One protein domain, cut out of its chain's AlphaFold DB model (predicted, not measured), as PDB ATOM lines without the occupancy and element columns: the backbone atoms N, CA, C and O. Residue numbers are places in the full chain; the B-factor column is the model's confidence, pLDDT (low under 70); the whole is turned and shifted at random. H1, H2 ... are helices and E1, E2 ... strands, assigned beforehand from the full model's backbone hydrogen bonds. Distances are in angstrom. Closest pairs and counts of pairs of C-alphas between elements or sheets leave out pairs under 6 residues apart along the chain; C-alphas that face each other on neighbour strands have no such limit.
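This is residues 84 to 189 of the 219 residues of an uncharacterized protein of Pedobacter sp. RP-1-13 (UniProt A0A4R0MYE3). Picture a strongly twisted sheet of five strands built along one long strand, E2, with three helices packed on it: H2 is between H1 and H3 and touches both. E1 runs beside E2 on one side; on its other side E3 pairs near one end and the E4-E5 hairpin joins through E5 near the other. The printed part has 106 residues, with named elements in the order H1, H2, E1, E2, E3, H3, E4, E5. The neighbour strands are antiparallel, and the class is mixed, helices and strands. The whole is compact, with a radius of gyration of the C-alphas of 12.8 A and spans of 39 by 32 by 24 A.

Find C-alpha 91 at (45.296, -11.839, 21.590); from there H1 runs over residues 91 to 99, 13.0 A. H2 follows at residues 104 to 116, 18.5 A. E1 is residues 121 to 125, 12.9 A. At C-alpha 136, (31.999, -9.535, 6.363), begins E2, residues 136 to 144, 26.6 A long. E3 is residues 150 to 152, 6.8 A, and H3 residues 159 to 168, 13.8 A. E4 is residues 171 to 174, 9.7 A, and E5 residues 185 to 188, 10.3 A, ending at C-alpha 188, (31.124, -14.426, 2.608).

Start at E2, whose pairing is staggered. E1, E2 and E3 form a meander, each strand the antiparallel neighbour of the one before. Look at N 123 and O 140, 2.9 A, for E1 and E2, and at N 143 and O 151, 2.9 A, for E2 and E3. At residues 136 to 138 E2 pairs with E5, with N 137 and O 186 at 3.0 A. E4 and E5 are a hairpin, with N 172 and O 187 at 2.8 A. H2 is on the sheet at a height of 6.9 A, over none of its strands, but only just: 2 of its C-alphas fall on E2 and 2 on E5. H3 is on the sheet too; its closest C-alphas to E4 are those of Ala 163 and Tyr 173, 5.9 A. H1 only grazes the sheet, with residues 91 to 97. H1 and H2, a helical hairpin, touch at C-alphas Leu 97 and Arg 105, 5.8 A, at a shallow tilt of 20 degrees, opposite ways; H2 does so with residues 105 to 109 alone. With residues 111 to 115 alone H2 touches H3, closest at C-alphas Leu 111 and Gly 166, 6.1 A, at a steep tilt of 53 degrees. H1 and H3 are apart. Every O i to N i+4 pair is within hydrogen-bond range in H2 and H3; in H1 4 of 5 are.

The two C-alphas farthest apart are those of Phe 133 and Lys 146, 39.8 A. The printed part has no cut, and no link is long. The mean pLDDT of the printed part is 81.1; look for values under 70 at residues 84 to 88, 127 to 131, 169 to 170 and 175 to 182.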
ATOM      1  N   ASP A  84      48.694 -26.600  16.155       50.16
ATOM      2  CA  ASP A  84      49.402 -25.540  15.411       50.16
ATOM      3  C   ASP A  84      48.741 -24.165  15.562       50.16
ATOM      4  O   ASP A  84      49.414 -23.136  15.493       50.16
ATOM      5  N   PHE A  85      47.426 -24.117  15.786       49.00
ATOM      6  CA  PHE A  85      46.704 -22.854  15.948       49.00
ATOM      7  C   PHE A  85      47.132 -22.099  17.212       49.00
ATOM      8  O   PHE A  85      47.184 -20.868  17.203       49.00
ATOM      9  N   ALA A  86      47.491 -22.828  18.276       50.16
ATOM     10  CA  ALA A  86      47.997 -22.246  19.517       50.16
ATOM     11  C   ALA A  86      49.286 -21.432  19.291       50.16
ATOM     12  O   ALA A  86      49.473 -20.391  19.919       50.16
ATOM     13  N   ASN A  87      50.127 -21.837  18.330       57.06
ATOM     14  CA  ASN A  87      51.365 -21.131  17.979       57.06
ATOM     15  C   ASN A  87      51.142 -19.846  17.162       57.06
ATOM     16  O   ASN A  87      52.060 -19.035  17.033       57.06
ATOM     17  N   PHE A  88      49.937 -19.642  16.621       64.50
ATOM     18  CA  PHE A  88      49.569 -18.458  15.836       64.50
ATOM     19  C   PHE A  88      48.500 -17.596  16.522       64.50
ATOM     20  O   PHE A  88      47.938 -16.701  15.887       64.50
ATOM     21  N   SER A  89      48.222 -17.854  17.804       71.31
ATOM     22  CA  SER A  89      47.300 -17.044  18.594       71.31
ATOM     23  C   SER A  89      47.851 -15.622  18.767       71.31
ATOM     24  O   SER A  89      48.942 -15.404  19.298       71.31
ATOM     25  N   ASP A  90      47.085 -14.644  18.280       87.00
ATOM     26  CA  ASP A  90      47.272 -13.221  18.555       87.00
ATOM     27  C   ASP A  90      46.102 -12.773  19.450       87.00
ATOM     28  O   ASP A  90      44.951 -12.872  19.006       87.00
ATOM     29  N   PRO A  91      46.353 -12.267  20.673       90.06
ATOM     30  CA  PRO A  91      45.296 -11.839  21.590       90.06
ATOM     31  C   PRO A  91      44.328 -10.810  20.995       90.06
ATOM     32  O   PRO A  91      43.154 -10.778  21.363       90.06
ATOM     33  N   GLU A  92      44.787  -9.968  20.064       90.88
ATOM     34  CA  GLU A  92      43.916  -9.004  19.387       90.88
ATOM     35  C   GLU A  92      42.949  -9.708  18.433       90.88
ATOM     36  O   GLU A  92      41.767  -9.374  18.394       90.88
ATOM     37  N   ASN A  93      43.402 -10.749  17.731       91.56
ATOM     38  CA  ASN A  93      42.510 -11.568  16.915       91.56
ATOM     39  C   ASN A  93      41.515 -12.357  17.762       91.56
ATOM     40  O   ASN A  93      40.361 -12.478  17.367       91.56
ATOM     41  N   GLU A  94      41.921 -12.882  18.918       91.31
ATOM     42  CA  GLU A  94      41.012 -13.623  19.800       91.31
ATOM     43  C   GLU A  94      39.842 -12.759  20.279       91.31
ATOM     44  O   GLU A  94      38.691 -13.199  20.211       91.31
ATOM     45  N   LYS A  95      40.121 -11.511  20.679       90.94
ATOM     46  CA  LYS A  95      39.088 -10.527  21.042       90.94
ATOM     47  C   LYS A  95      38.109 -10.303  19.892       90.94
ATOM     48  O   LYS A  95      36.900 -10.394  20.092       90.94
ATOM     49  N   MET A  96      38.628 -10.069  18.687       90.94
ATOM     50  CA  MET A  96      37.801  -9.811  17.505       90.94
ATOM     51  C   MET A  96      36.947 -11.032  17.147       90.94
ATOM     52  O   MET A  96      35.737 -10.920  16.972       90.94
ATOM     53  N   LEU A  97      37.544 -12.226  17.117       89.56
ATOM     54  CA  LEU A  97      36.854 -13.482  16.810       89.56
ATOM     55  C   LEU A  97      35.713 -13.785  17.789       89.56
ATOM     56  O   LEU A  97      34.710 -14.373  17.378       89.56
ATOM     57  N   ALA A  98      35.849 -13.402  19.062       89.69
ATOM     58  CA  ALA A  98      34.798 -13.572  20.065       89.69
ATOM     59  C   ALA A  98      33.551 -12.722  19.766       89.69
ATOM     60  O   ALA A  98      32.440 -13.154  20.074       89.69
ATOM     61  N   MET A  99      33.730 -11.561  19.131       88.44
ATOM     62  CA  MET A  99      32.652 -10.644  18.750       88.44
ATOM     63  C   MET A  99      32.003 -10.988  17.403       88.44
ATOM     64  O   MET A  99      30.891 -10.551  17.142       88.44
ATOM     65  N   MET A 100      32.670 -11.774  16.549       86.44
ATOM     66  CA  MET A 100      32.155 -12.119  15.220       86.44
ATOM     67  C   MET A 100      30.942 -13.054  15.264       86.44
ATOM     68  O   MET A 100      30.865 -13.950  16.119       86.44
ATOM     69  N   SER A 101      30.074 -12.913  14.255       85.06
ATOM     70  CA  SER A 101      28.979 -13.842  13.968       85.06
ATOM     71  C   SER A 101      29.448 -15.311  13.887       85.06
ATOM     72  O   SER A 101      30.592 -15.589  13.492       85.06
ATOM     73  N   PRO A 102      28.578 -16.280  14.234       81.38
ATOM     74  CA  PRO A 102      28.868 -17.706  14.069       81.38
ATOM     75  C   PRO A 102      29.264 -18.086  12.637       81.38
ATOM     76  O   PRO A 102      30.076 -18.990  12.448       81.38
ATOM     77  N   GLU A 103      28.711 -17.391  11.643       81.62
ATOM     78  CA  GLU A 103      28.969 -17.600  10.225       81.62
ATOM     79  C   GLU A 103      30.356 -17.112   9.800       81.62
ATOM     80  O   GLU A 103      31.059 -17.838   9.101       81.62
ATOM     81  N   ALA A 104      30.782 -15.918  10.225       85.44
ATOM     82  CA  ALA A 104      32.043 -15.335   9.764       85.44
ATOM     83  C   ALA A 104      33.273 -15.797  10.543       85.44
ATOM     84  O   ALA A 104      34.371 -15.891   9.988       85.44
ATOM     85  N   ARG A 105      33.099 -16.137  11.822       85.62
ATOM     86  CA  ARG A 105      34.178 -16.601  12.702       85.62
ATOM     87  C   ARG A 105      35.033 -17.743  12.124       85.62
ATOM     88  O   ARG A 105      36.257 -17.628  12.218       85.62
ATOM     89  N   PRO A 106      34.482 -18.840  11.559       81.19
ATOM     90  CA  PRO A 106      35.309 -19.921  11.017       81.19
ATOM     91  C   PRO A 106      36.163 -19.478   9.821       81.19
ATOM     92  O   PRO A 106      37.330 -19.854   9.748       81.19
ATOM     93  N   PHE A 107      35.636 -18.622   8.941       84.44
ATOM     94  CA  PHE A 107      36.386 -18.099   7.795       84.44
ATOM     95  C   PHE A 107      37.525 -17.174   8.221       84.44
ATOM     96  O   PHE A 107      38.638 -17.281   7.708       84.44
ATOM     97  N   ALA A 108      37.278 -16.290   9.192       89.69
ATOM     98  CA  ALA A 108      38.318 -15.421   9.732       89.69
ATOM     99  C   ALA A 108      39.439 -16.222  10.408       89.69
ATOM    100  O   ALA A 108      40.614 -15.945  10.170       89.69
ATOM    101  N   LYS A 109      39.093 -17.254  11.193       87.06
ATOM    102  CA  LYS A 109      40.076 -18.184  11.771       87.06
ATOM    103  C   LYS A 109      40.929 -18.833  10.683       87.06
ATOM    104  O   LYS A 109      42.153 -18.771  10.757       87.06
ATOM    105  N   GLU A 110      40.296 -19.402   9.665       82.25
ATOM    106  CA  GLU A 110      41.022 -20.067   8.584       82.25
ATOM    107  C   GLU A 110      41.955 -19.096   7.845       82.25
ATOM    108  O   GLU A 110      43.119 -19.415   7.608       82.25
ATOM    109  N   LEU A 111      41.505 -17.870   7.560       88.06
ATOM    110  CA  LEU A 111      42.343 -16.868   6.903       88.06
ATOM    111  C   LEU A 111      43.562 -16.472   7.751       88.06
ATOM    112  O   LEU A 111      44.658 -16.320   7.203       88.06
ATOM    113  N   ILE A 112      43.393 -16.334   9.072       90.56
ATOM    114  CA  ILE A 112      44.495 -16.075  10.015       90.56
ATOM    115  C   ILE A 112      45.511 -17.214   9.952       90.56
ATOM    116  O   ILE A 112      46.702 -16.967   9.764       90.56
ATOM    117  N   TYR A 113      45.042 -18.457  10.036       83.81
ATOM    118  CA  TYR A 113      45.890 -19.645   9.996       83.81
ATOM    119  C   TYR A 113      46.659 -19.782   8.680       83.81
ATOM    120  O   TYR A 113      47.884 -19.934   8.680       83.81
ATOM    121  N   LEU A 114      45.966 -19.671   7.544       80.56
ATOM    122  CA  LEU A 114      46.586 -19.771   6.224       80.56
ATOM    123  C   LEU A 114      47.619 -18.663   5.997       80.56
ATOM    124  O   LEU A 114      48.683 -18.927   5.432       80.56
ATOM    125  N   SER A 115      47.332 -17.445   6.459       89.31
ATOM    126  CA  SER A 115      48.266 -16.318   6.371       89.31
ATOM    127  C   SER A 115      49.501 -16.556   7.238       89.31
ATOM    128  O   SER A 115      50.629 -16.414   6.758       89.31
ATOM    129  N   ALA A 116      49.312 -17.020   8.475       87.81
ATOM    130  CA  ALA A 116      50.404 -17.296   9.400       87.81
ATOM    131  C   ALA A 116      51.350 -18.391   8.875       87.81
ATOM    132  O   ALA A 116      52.570 -18.246   8.953       87.81
ATOM    133  N   ARG A 117      50.819 -19.428   8.214       82.31
ATOM    134  CA  ARG A 117      51.624 -20.458   7.524       82.31
ATOM    135  C   ARG A 117      52.456 -19.935   6.355       82.31
ATOM    136  O   ARG A 117      53.387 -20.610   5.919       82.31
ATOM    137  N   LYS A 118      52.124 -18.759   5.826       84.81
ATOM    138  CA  LYS A 118      52.923 -18.038   4.825       84.81
ATOM    139  C   LYS A 118      53.860 -17.002   5.453       84.81
ATOM    140  O   LYS A 118      54.516 -16.274   4.719       84.81
ATOM    141  N   GLY A 119      53.939 -16.943   6.783       88.44
ATOM    142  CA  GLY A 119      54.708 -15.935   7.510       88.44
ATOM    143  C   GLY A 119      54.068 -14.545   7.485       88.44
ATOM    144  O   GLY A 119      54.747 -13.566   7.782       88.44
ATOM    145  N   ILE A 120      52.785 -14.438   7.122       92.62
ATOM    146  CA  ILE A 120      52.053 -13.171   7.090       92.62
ATOM    147  C   ILE A 120      51.229 -13.056   8.369       92.62
ATOM    148  O   ILE A 120      50.297 -13.828   8.592       92.62
ATOM    149  N   HIS A 121      51.540 -12.055   9.192       93.62
ATOM    150  CA  HIS A 121      50.719 -11.725  10.349       93.62
ATOM    151  C   HIS A 121      49.579 -10.805   9.922       93.62
ATOM    152  O   HIS A 121      49.801  -9.700   9.421       93.62
ATOM    153  N   ILE A 122      48.350 -11.267  10.132       93.69
ATOM    154  CA  ILE A 122      47.148 -10.479   9.882       93.69
ATOM    155  C   ILE A 122      46.389 -10.247  11.183       93.69
ATOM    156  O   ILE A 122      46.413 -11.099  12.076       93.69
ATOM    157  N   ARG A 123      45.680  -9.121  11.275       93.94
ATOM    158  CA  ARG A 123      44.688  -8.891  12.328       93.94
ATOM    159  C   ARG A 123      43.334  -8.521  11.756       93.94
ATOM    160  O   ARG A 123      43.269  -7.791  10.767       93.94
ATOM    161  N   ILE A 124      42.275  -8.993  12.400       92.06
ATOM    162  CA  ILE A 124      40.914  -8.529  12.141       92.06
ATOM    163  C   ILE A 124      40.780  -7.103  12.682       92.06
ATOM    164  O   ILE A 124      41.240  -6.804  13.784       92.06
ATOM    165  N   ILE A 125      40.192  -6.212  11.887       88.81
ATOM    166  CA  ILE A 125      40.047  -4.795  12.222       88.81
ATOM    167  C   ILE A 125      38.587  -4.497  12.563       88.81
ATOM    168  O   ILE A 125      37.684  -4.783  11.779       88.81
ATOM    169  N   ASP A 126      38.388  -3.839  13.702       72.94
ATOM    170  CA  ASP A 126      37.100  -3.537  14.348       72.94
ATOM    171  C   ASP A 126      36.162  -2.603  13.556       72.94
ATOM    172  O   ASP A 126      35.094  -2.224  14.019       72.94
ATOM    173  N   LYS A 127      36.528  -2.172  12.341       63.81
ATOM    174  CA  LYS A 127      35.832  -1.050  11.690       63.81
ATOM    175  C   LYS A 127      34.342  -1.278  11.416       63.81
ATOM    176  O   LYS A 127      33.657  -0.279  11.254       63.81
ATOM    177  N   THR A 128      33.863  -2.522  11.417       59.84
ATOM    178  CA  THR A 128      32.449  -2.916  11.550       59.84
ATOM    179  C   THR A 128      32.398  -4.441  11.649       59.84
ATOM    180  O   THR A 128      32.115  -5.123  10.657       59.84
ATOM    181  N   ILE A 129      32.728  -5.005  12.813       58.44
ATOM    182  CA  ILE A 129      32.376  -6.403  13.088       58.44
ATOM    183  C   ILE A 129      30.851  -6.468  12.932       58.44
ATOM    184  O   ILE A 129      30.136  -5.754  13.624       58.44
ATOM    185  N   ASP A 130      30.383  -7.203  11.925       56.34
ATOM    186  CA  ASP A 130      28.987  -7.302  11.475       56.34
ATOM    187  C   ASP A 130      28.463  -6.329  10.401       56.34
ATOM    188  O   ASP A 130      27.244  -6.209  10.216       56.34
ATOM    189  N   SER A 131      29.324  -5.726   9.568       65.25
ATOM    190  CA  SER A 131      28.819  -5.211   8.283       65.25
ATOM    191  C   SER A 131      28.252  -6.352   7.424       65.25
ATOM    192  O   SER A 131      28.725  -7.489   7.487       65.25
ATOM    193  N   ASN A 132      27.238  -6.057   6.605       72.81
ATOM    194  CA  ASN A 132      26.590  -7.041   5.728       72.81
ATOM    195  C   ASN A 132      26.048  -8.276   6.491       72.81
ATOM    196  O   ASN A 132      26.481  -9.401   6.269       72.81
ATOM    197  N   PHE A 133      25.125  -8.063   7.437       83.81
ATOM    198  CA  PHE A 133      24.447  -9.126   8.207       83.81
ATOM    199  C   PHE A 133      25.353 -10.026   9.067       83.81
ATOM    200  O   PHE A 133      24.897 -11.079   9.503       83.81
ATOM    201  N   GLY A 134      26.597  -9.627   9.356       84.31
ATOM    202  CA  GLY A 134      27.550 -10.512  10.036       84.31
ATOM    203  C   GLY A 134      28.422 -11.329   9.088       84.31
ATOM    204  O   GLY A 134      29.167 -12.176   9.559       84.31
ATOM    205  N   LEU A 135      28.339 -11.114   7.772       85.50
ATOM    206  CA  LEU A 135      29.024 -11.927   6.760       85.50
ATOM    207  C   LEU A 135      30.288 -11.272   6.200       85.50
ATOM    208  O   LEU A 135      30.833 -11.743   5.208       85.50
ATOM    209  N   SER A 136      30.772 -10.191   6.808       87.75
ATOM    210  CA  SER A 136      31.999  -9.535   6.363       87.75
ATOM    211  C   SER A 136      32.880  -9.083   7.516       87.75
ATOM    212  O   SER A 136      32.409  -8.872   8.633       87.75
ATOM    213  N   PHE A 137      34.172  -8.945   7.235       88.94
ATOM    214  CA  PHE A 137      35.171  -8.477   8.187       88.94
ATOM    215  C   PHE A 137      36.359  -7.836   7.466       88.94
ATOM    216  O   PHE A 137      36.620  -8.098   6.291       88.94
ATOM    217  N   TYR A 138      37.086  -6.984   8.183       89.88
ATOM    218  CA  TYR A 138      38.242  -6.266   7.656       89.88
ATOM    219  C   TYR A 138      39.532  -6.874   8.175       89.88
ATOM    220  O   TYR A 138      39.587  -7.350   9.308       89.88
ATOM    221  N   VAL A 139      40.581  -6.815   7.361       91.12
ATOM    222  CA  VAL A 139      41.890  -7.374   7.699       91.12
ATOM    223  C   VAL A 139      42.977  -6.328   7.501       91.12
ATOM    224  O   VAL A 139      43.041  -5.680   6.461       91.12
ATOM    225  N   GLY A 140      43.864  -6.194   8.486       92.06
ATOM    226  CA  GLY A 140      45.104  -5.431   8.386       92.06
ATOM    227  C   GLY A 140      46.324  -6.348   8.393       92.06
ATOM    228  O   GLY A 140      46.326  -7.369   9.081       92.06
ATOM    229  N   ILE A 141      47.370  -5.979   7.653       93.19
ATOM    230  CA  ILE A 141      48.668  -6.670   7.690       93.19
ATOM    231  C   ILE A 141      49.585  -6.010   8.705       93.19
ATOM    232  O   ILE A 141      49.664  -4.783   8.777       93.19
ATOM    233  N   PHE A 142      50.281  -6.840   9.476       93.69
ATOM    234  CA  PHE A 142      51.219  -6.416  10.499       93.69
ATOM    235  C   PHE A 142      52.588  -7.039  10.243       93.69
ATOM    236  O   PHE A 142      52.708  -8.226   9.952       93.69
ATOM    237  N   GLU A 143      53.635  -6.237  10.374       91.88
ATOM    238  CA  GLU A 143      55.018  -6.675  10.191       91.88
ATOM    239  C   GLU A 143      55.831  -6.314  11.433       91.88
ATOM    240  O   GLU A 143      55.553  -5.323  12.112       91.88
ATOM    241  N   LYS A 144      56.826  -7.140  11.770       90.81
ATOM    242  CA  LYS A 144      57.689  -6.878  12.925       90.81
ATOM    243  C   LYS A 144      58.630  -5.720  12.608       90.81
ATOM    244  O   LYS A 144      59.397  -5.781  11.650       90.81
ATOM    245  N   ASN A 145      58.610  -4.680  13.433       91.62
ATOM    246  CA  ASN A 145      59.597  -3.610  13.365       91.62
ATOM    247  C   ASN A 145      60.963  -4.085  13.910       91.62
ATOM    248  O   ASN A 145      61.121  -5.218  14.367       91.62
ATOM    249  N   LYS A 146      61.970  -3.200  13.920       89.50
ATOM    250  CA  LYS A 146      63.325  -3.510  14.429       89.50
ATOM    251  C   LYS A 146      63.367  -3.963  15.898       89.50
ATOM    252  O   LYS A 146      64.352  -4.565  16.307       89.50
ATOM    253  N   LYS A 147      62.332  -3.656  16.684       90.50
ATOM    254  CA  LYS A 147      62.181  -4.059  18.089       90.50
ATOM    255  C   LYS A 147      61.388  -5.364  18.247       90.50
ATOM    256  O   LYS A 147      61.193  -5.820  19.365       90.50
ATOM    257  N   GLY A 148      60.936  -5.960  17.142       86.75
ATOM    258  CA  GLY A 148      60.113  -7.168  17.134       86.75
ATOM    259  C   GLY A 148      58.617  -6.919  17.343       86.75
ATOM    260  O   GLY A 148      57.859  -7.883  17.412       86.75
ATOM    261  N   GLU A 149      58.175  -5.662  17.421       88.88
ATOM    262  CA  GLU A 149      56.771  -5.304  17.639       88.88
ATOM    263  C   GLU A 149      56.000  -5.368  16.319       88.88
ATOM    264  O   GLU A 149      56.483  -4.883  15.295       88.88
ATOM    265  N   LEU A 150      54.795  -5.937  16.338       90.31
ATOM    266  CA  LEU A 150      53.909  -5.969  15.175       90.31
ATOM    267  C   LEU A 150      53.306  -4.582  14.923       90.31
ATOM    268  O   LEU A 150      52.540  -4.073  15.739       90.31
ATOM    269  N   VAL A 151      53.623  -3.995  13.770       92.31
ATOM    270  CA  VAL A 151      53.141  -2.676  13.339       92.31
ATOM    271  C   VAL A 151      52.310  -2.826  12.072       92.31
ATOM    272  O   VAL A 151      52.682  -3.574  11.172       92.31
ATOM    273  N   TYR A 152      51.186  -2.112  12.006       91.88
ATOM    274  CA  TYR A 152      50.318  -2.092  10.831       91.88
ATOM    275  C   TYR A 152      51.050  -1.550   9.594       91.88
ATOM    276  O   TYR A 152      51.707  -0.509   9.661       91.88
ATOM    277  N   VAL A 153      50.880  -2.224   8.455       90.56
ATOM    278  CA  VAL A 153      51.459  -1.836   7.166       90.56
ATOM    279  C   VAL A 153      50.352  -1.656   6.132       90.56
ATOM    280  O   VAL A 153      49.821  -2.612   5.568       90.56
ATOM    281  N   ASP A 154      50.035  -0.395   5.845       84.50
ATOM    282  CA  ASP A 154      48.943  -0.023   4.941       84.50
ATOM    283  C   ASP A 154      49.158  -0.482   3.492       84.50
ATOM    284  O   ASP A 154      48.270  -1.034   2.846       84.50
ATOM    285  N   LYS A 155      50.384  -0.324   2.987       84.12
ATOM    286  CA  LYS A 155      50.752  -0.652   1.602       84.12
ATOM    287  C   LYS A 155      51.615  -1.908   1.520       84.12
ATOM    288  O   LYS A 155      52.616  -1.926   0.809       84.12
ATOM    289  N   SER A 156      51.243  -2.956   2.255       87.25
ATOM    290  CA  SER A 156      51.984  -4.219   2.202       87.25
ATOM    291  C   SER A 156      51.710  -4.964   0.882       87.25
ATOM    292  O   SER A 156      50.547  -5.114   0.484       87.25
ATOM    293  N   PRO A 157      52.740  -5.487   0.193       86.38
ATOM    294  CA  PRO A 157      52.546  -6.342  -0.980       86.38
ATOM    295  C   PRO A 157      51.842  -7.664  -0.626       86.38
ATOM    296  O   PRO A 157      51.207  -8.285  -1.481       86.38
ATOM    297  N   ASN A 158      51.888  -8.070   0.648       91.25
ATOM    298  CA  ASN A 158      51.335  -9.332   1.132       91.25
ATOM    299  C   ASN A 158      49.811  -9.405   1.042       91.25
ATOM    300  O   ASN A 158      49.246 -10.495   1.010       91.25
ATOM    301  N   TYR A 159      49.116  -8.276   0.930       90.62
ATOM    302  CA  TYR A 159      47.666  -8.319   0.826       90.62
ATOM    303  C   TYR A 159      47.159  -9.013  -0.437       90.62
ATOM    304  O   TYR A 159      46.096  -9.615  -0.390       90.62
ATOM    305  N   ALA A 160      47.892  -8.955  -1.554       88.44
ATOM    306  CA  ALA A 160      47.503  -9.706  -2.748       88.44
ATOM    307  C   ALA A 160      47.557 -11.221  -2.490       88.44
ATOM    308  O   ALA A 160      46.766 -11.983  -3.040       88.44
ATOM    309  N   GLN A 161      48.478 -11.665  -1.631       89.06
ATOM    310  CA  GLN A 161      48.561 -13.058  -1.211       89.06
ATOM    311  C   GLN A 161      47.428 -13.415  -0.241       89.06
ATOM    312  O   GLN A 161      46.788 -14.443  -0.435       89.06
ATOM    313  N   VAL A 162      47.131 -12.555   0.739       91.50
ATOM    314  CA  VAL A 162      46.002 -12.746   1.670       91.50
ATOM    315  C   VAL A 162      44.661 -12.755   0.926       91.50
ATOM    316  O   VAL A 162      43.818 -13.593   1.223       91.50
ATOM    317  N   ALA A 163      44.479 -11.905  -0.090       88.88
ATOM    318  CA  ALA A 163      43.293 -11.902  -0.949       88.88
ATOM    319  C   ALA A 163      43.082 -13.262  -1.625       88.88
ATOM    320  O   ALA A 163      42.021 -13.859  -1.476       88.88
ATOM    321  N   LYS A 164      44.130 -13.809  -2.259       82.56
ATOM    322  CA  LYS A 164      44.089 -15.146  -2.874       82.56
ATOM    323  C   LYS A 164      43.786 -16.252  -1.867       82.56
ATOM    324  O   LYS A 164      43.127 -17.223  -2.217       82.56
ATOM    325  N   LEU A 165      44.282 -16.137  -0.632       80.69
ATOM    326  CA  LEU A 165      43.956 -17.087   0.435       80.69
ATOM    327  C   LEU A 165      42.484 -16.984   0.846       80.69
ATOM    328  O   LEU A 165      41.856 -18.015   1.046       80.69
ATOM    329  N   GLY A 166      41.932 -15.770   0.928       82.19
ATOM    330  CA  GLY A 166      40.510 -15.552   1.188       82.19
ATOM    331  C   GLY A 166      39.622 -16.112   0.076       82.19
ATOM    332  O   GLY A 166      38.711 -16.882   0.356       82.19
ATOM    333  N   GLU A 167      39.940 -15.811  -1.183       78.44
ATOM    334  CA  GLU A 167      39.256 -16.370  -2.360       78.44
ATOM    335  C   GLU A 167      39.315 -17.898  -2.377       78.44
ATOM    336  O   GLU A 167      38.312 -18.562  -2.634       78.44
ATOM    337  N   PHE A 168      40.472 -18.467  -2.027       71.31
ATOM    338  CA  PHE A 168      40.657 -19.913  -1.929       71.31
ATOM    339  C   PHE A 168      39.714 -20.575  -0.911       71.31
ATOM    340  O   PHE A 168      39.323 -21.725  -1.111       71.31
ATOM    341  N   ILE A 169      39.329 -19.861   0.151       66.44
ATOM    342  CA  ILE A 169      38.376 -20.336   1.165       66.44
ATOM    343  C   ILE A 169      36.955 -19.802   0.948       66.44
ATOM    344  O   ILE A 169      36.133 -19.872   1.852       66.44
ATOM    345  N   GLY A 170      36.642 -19.283  -0.244       69.62
ATOM    346  CA  GLY A 170      35.288 -18.862  -0.615       69.62
ATOM    347  C   GLY A 170      34.873 -17.472  -0.125       69.62
ATOM    348  O   GLY A 170      33.683 -17.165  -0.130       69.62
ATOM    349  N   LEU A 171      35.825 -16.633   0.289       82.81
ATOM    350  CA  LEU A 171      35.575 -15.218   0.557       82.81
ATOM    351  C   LEU A 171      35.745 -14.400  -0.721       82.81
ATOM    352  O   LEU A 171      36.684 -14.614  -1.483       82.81
ATOM    353  N   THR A 172      34.910 -13.392  -0.922       83.69
ATOM    354  CA  THR A 172      35.198 -12.339  -1.896       83.69
ATOM    355  C   THR A 172      36.058 -11.261  -1.263       83.69
ATOM    356  O   THR A 172      35.886 -10.915  -0.093       83.69
ATOM    357  N   TYR A 173      36.977 -10.719  -2.054       81.88
ATOM    358  CA  TYR A 173      37.878  -9.652  -1.651       81.88
ATOM    359  C   TYR A 173      37.509  -8.351  -2.370       81.88
ATOM    360  O   TYR A 173      37.606  -8.266  -3.595       81.88
ATOM    361  N   ASP A 174      37.107  -7.329  -1.615       75.44
ATOM    362  CA  ASP A 174      36.803  -6.016  -2.189       75.44
ATOM    363  C   ASP A 174      38.098  -5.224  -2.443       75.44
ATOM    364  O   ASP A 174      38.705  -4.659  -1.530       75.44
ATOM    365  N   GLN A 175      38.529  -5.172  -3.708       59.28
ATOM    366  CA  GLN A 175      39.692  -4.380  -4.125       59.28
ATOM    367  C   GLN A 175      39.425  -2.867  -4.078       59.28
ATOM    368  O   GLN A 175      40.369  -2.088  -3.907       59.28
ATOM    369  N   ASN A 176      38.162  -2.443  -4.205       56.75
ATOM    370  CA  ASN A 176      37.780  -1.032  -4.249       56.75
ATOM    371  C   ASN A 176      37.868  -0.375  -2.870       56.75
ATOM    372  O   ASN A 176      38.055   0.839  -2.787       56.75
ATOM    373  N   SER A 177      37.830  -1.163  -1.791       54.28
ATOM    374  CA  SER A 177      37.954  -0.662  -0.419       54.28
ATOM    375  C   SER A 177      39.242   0.165  -0.214       54.28
ATOM    376  O   SER A 177      39.236   1.189   0.478       54.28
ATOM    377  N   ARG A 178      40.327  -0.180  -0.919       51.81
ATOM    378  CA  ARG A 178      41.597   0.565  -0.881       51.81
ATOM    379  C   ARG A 178      41.585   1.910  -1.585       51.81
ATOM    380  O   ARG A 178      42.327   2.798  -1.174       51.81
ATOM    381  N   VAL A 179      40.769   2.067  -2.626       51.28
ATOM    382  CA  VAL A 179      40.648   3.339  -3.361       51.28
ATOM    383  C   VAL A 179      40.080   4.426  -2.441       51.28
ATOM    384  O   VAL A 179      40.413   5.599  -2.585       51.28
ATOM    385  N   PHE A 180      39.310   4.026  -1.424       48.78
ATOM    386  CA  PHE A 180      38.685   4.907  -0.438       48.78
ATOM    387  C   PHE A 180      39.408   4.951   0.925       48.78
ATOM    388  O   PHE A 180      38.801   5.345   1.920       48.78
ATOM    389  N   ASN A 181      40.689   4.554   1.009       54.84
ATOM    390  CA  ASN A 181      41.460   4.467   2.268       54.84
ATOM    391  C   ASN A 181      40.795   3.602   3.364       54.84
ATOM    392  O   ASN A 181      41.012   3.812   4.563       54.84
ATOM    393  N   SER A 182      39.963   2.633   2.980       61.72
ATOM    394  CA  SER A 182      39.418   1.657   3.922       61.72
ATOM    395  C   SER A 182      40.269   0.389   3.916       61.72
ATOM    396  O   SER A 182      40.945   0.070   2.935       61.72
ATOM    397  N   PHE A 183      40.296  -0.309   5.053       70.12
ATOM    398  CA  PHE A 183      41.027  -1.567   5.156       70.12
ATOM    399  C   PHE A 183      40.460  -2.570   4.138       70.12
ATOM    400  O   PHE A 183      39.292  -2.465   3.745       70.12
ATOM    401  N   PRO A 184      41.247  -3.557   3.698       80.12
ATOM    402  CA  PRO A 184      40.723  -4.628   2.866       80.12
ATOM    403  C   PRO A 184      39.582  -5.382   3.542       80.12
ATOM    404  O   PRO A 184      39.706  -5.793   4.699       80.12
ATOM    405  N   LYS A 185      38.479  -5.542   2.810       86.94
ATOM    406  CA  LYS A 185      37.253  -6.183   3.284       86.94
ATOM    407  C   LYS A 185      37.099  -7.553   2.638       86.94
ATOM    408  O   LYS A 185      37.222  -7.687   1.421       86.94
ATOM    409  N   PHE A 186      36.809  -8.546   3.468       87.88
ATOM    410  CA  PHE A 186      36.403  -9.874   3.038       87.88
ATOM    411  C   PHE A 186      34.920 -10.067   3.304       87.88
ATOM    412  O   PHE A 186      34.423  -9.677   4.364       87.88
ATOM    413  N   GLU A 187      34.225 -10.686   2.357       87.44
ATOM    414  CA  GLU A 187      32.809 -11.015   2.488       87.44
ATOM    415  C   GLU A 187      32.557 -12.483   2.163       87.44
ATOM    416  O   GLU A 187      33.190 -13.062   1.283       87.44
ATOM    417  N   ILE A 188      31.623 -13.087   2.885       84.81
ATOM    418  CA  ILE A 188      31.124 -14.426   2.608       84.81
ATOM    419  C   ILE A 188      29.961 -14.286   1.642       84.81
ATOM    420  O   ILE A 188      28.981 -13.603   1.943       84.81
ATOM    421  N   VAL A 189      30.050 -14.982   0.512       80.81
ATOM    422  CA  VAL A 189      28.965 -15.057  -0.465       80.81
ATOM    423  C   VAL A 189      28.173 -16.340  -0.215       80.81
ATOM    424  O   VAL A 189      28.718 -17.436  -0.383       80.81
TER     425      VAL A 189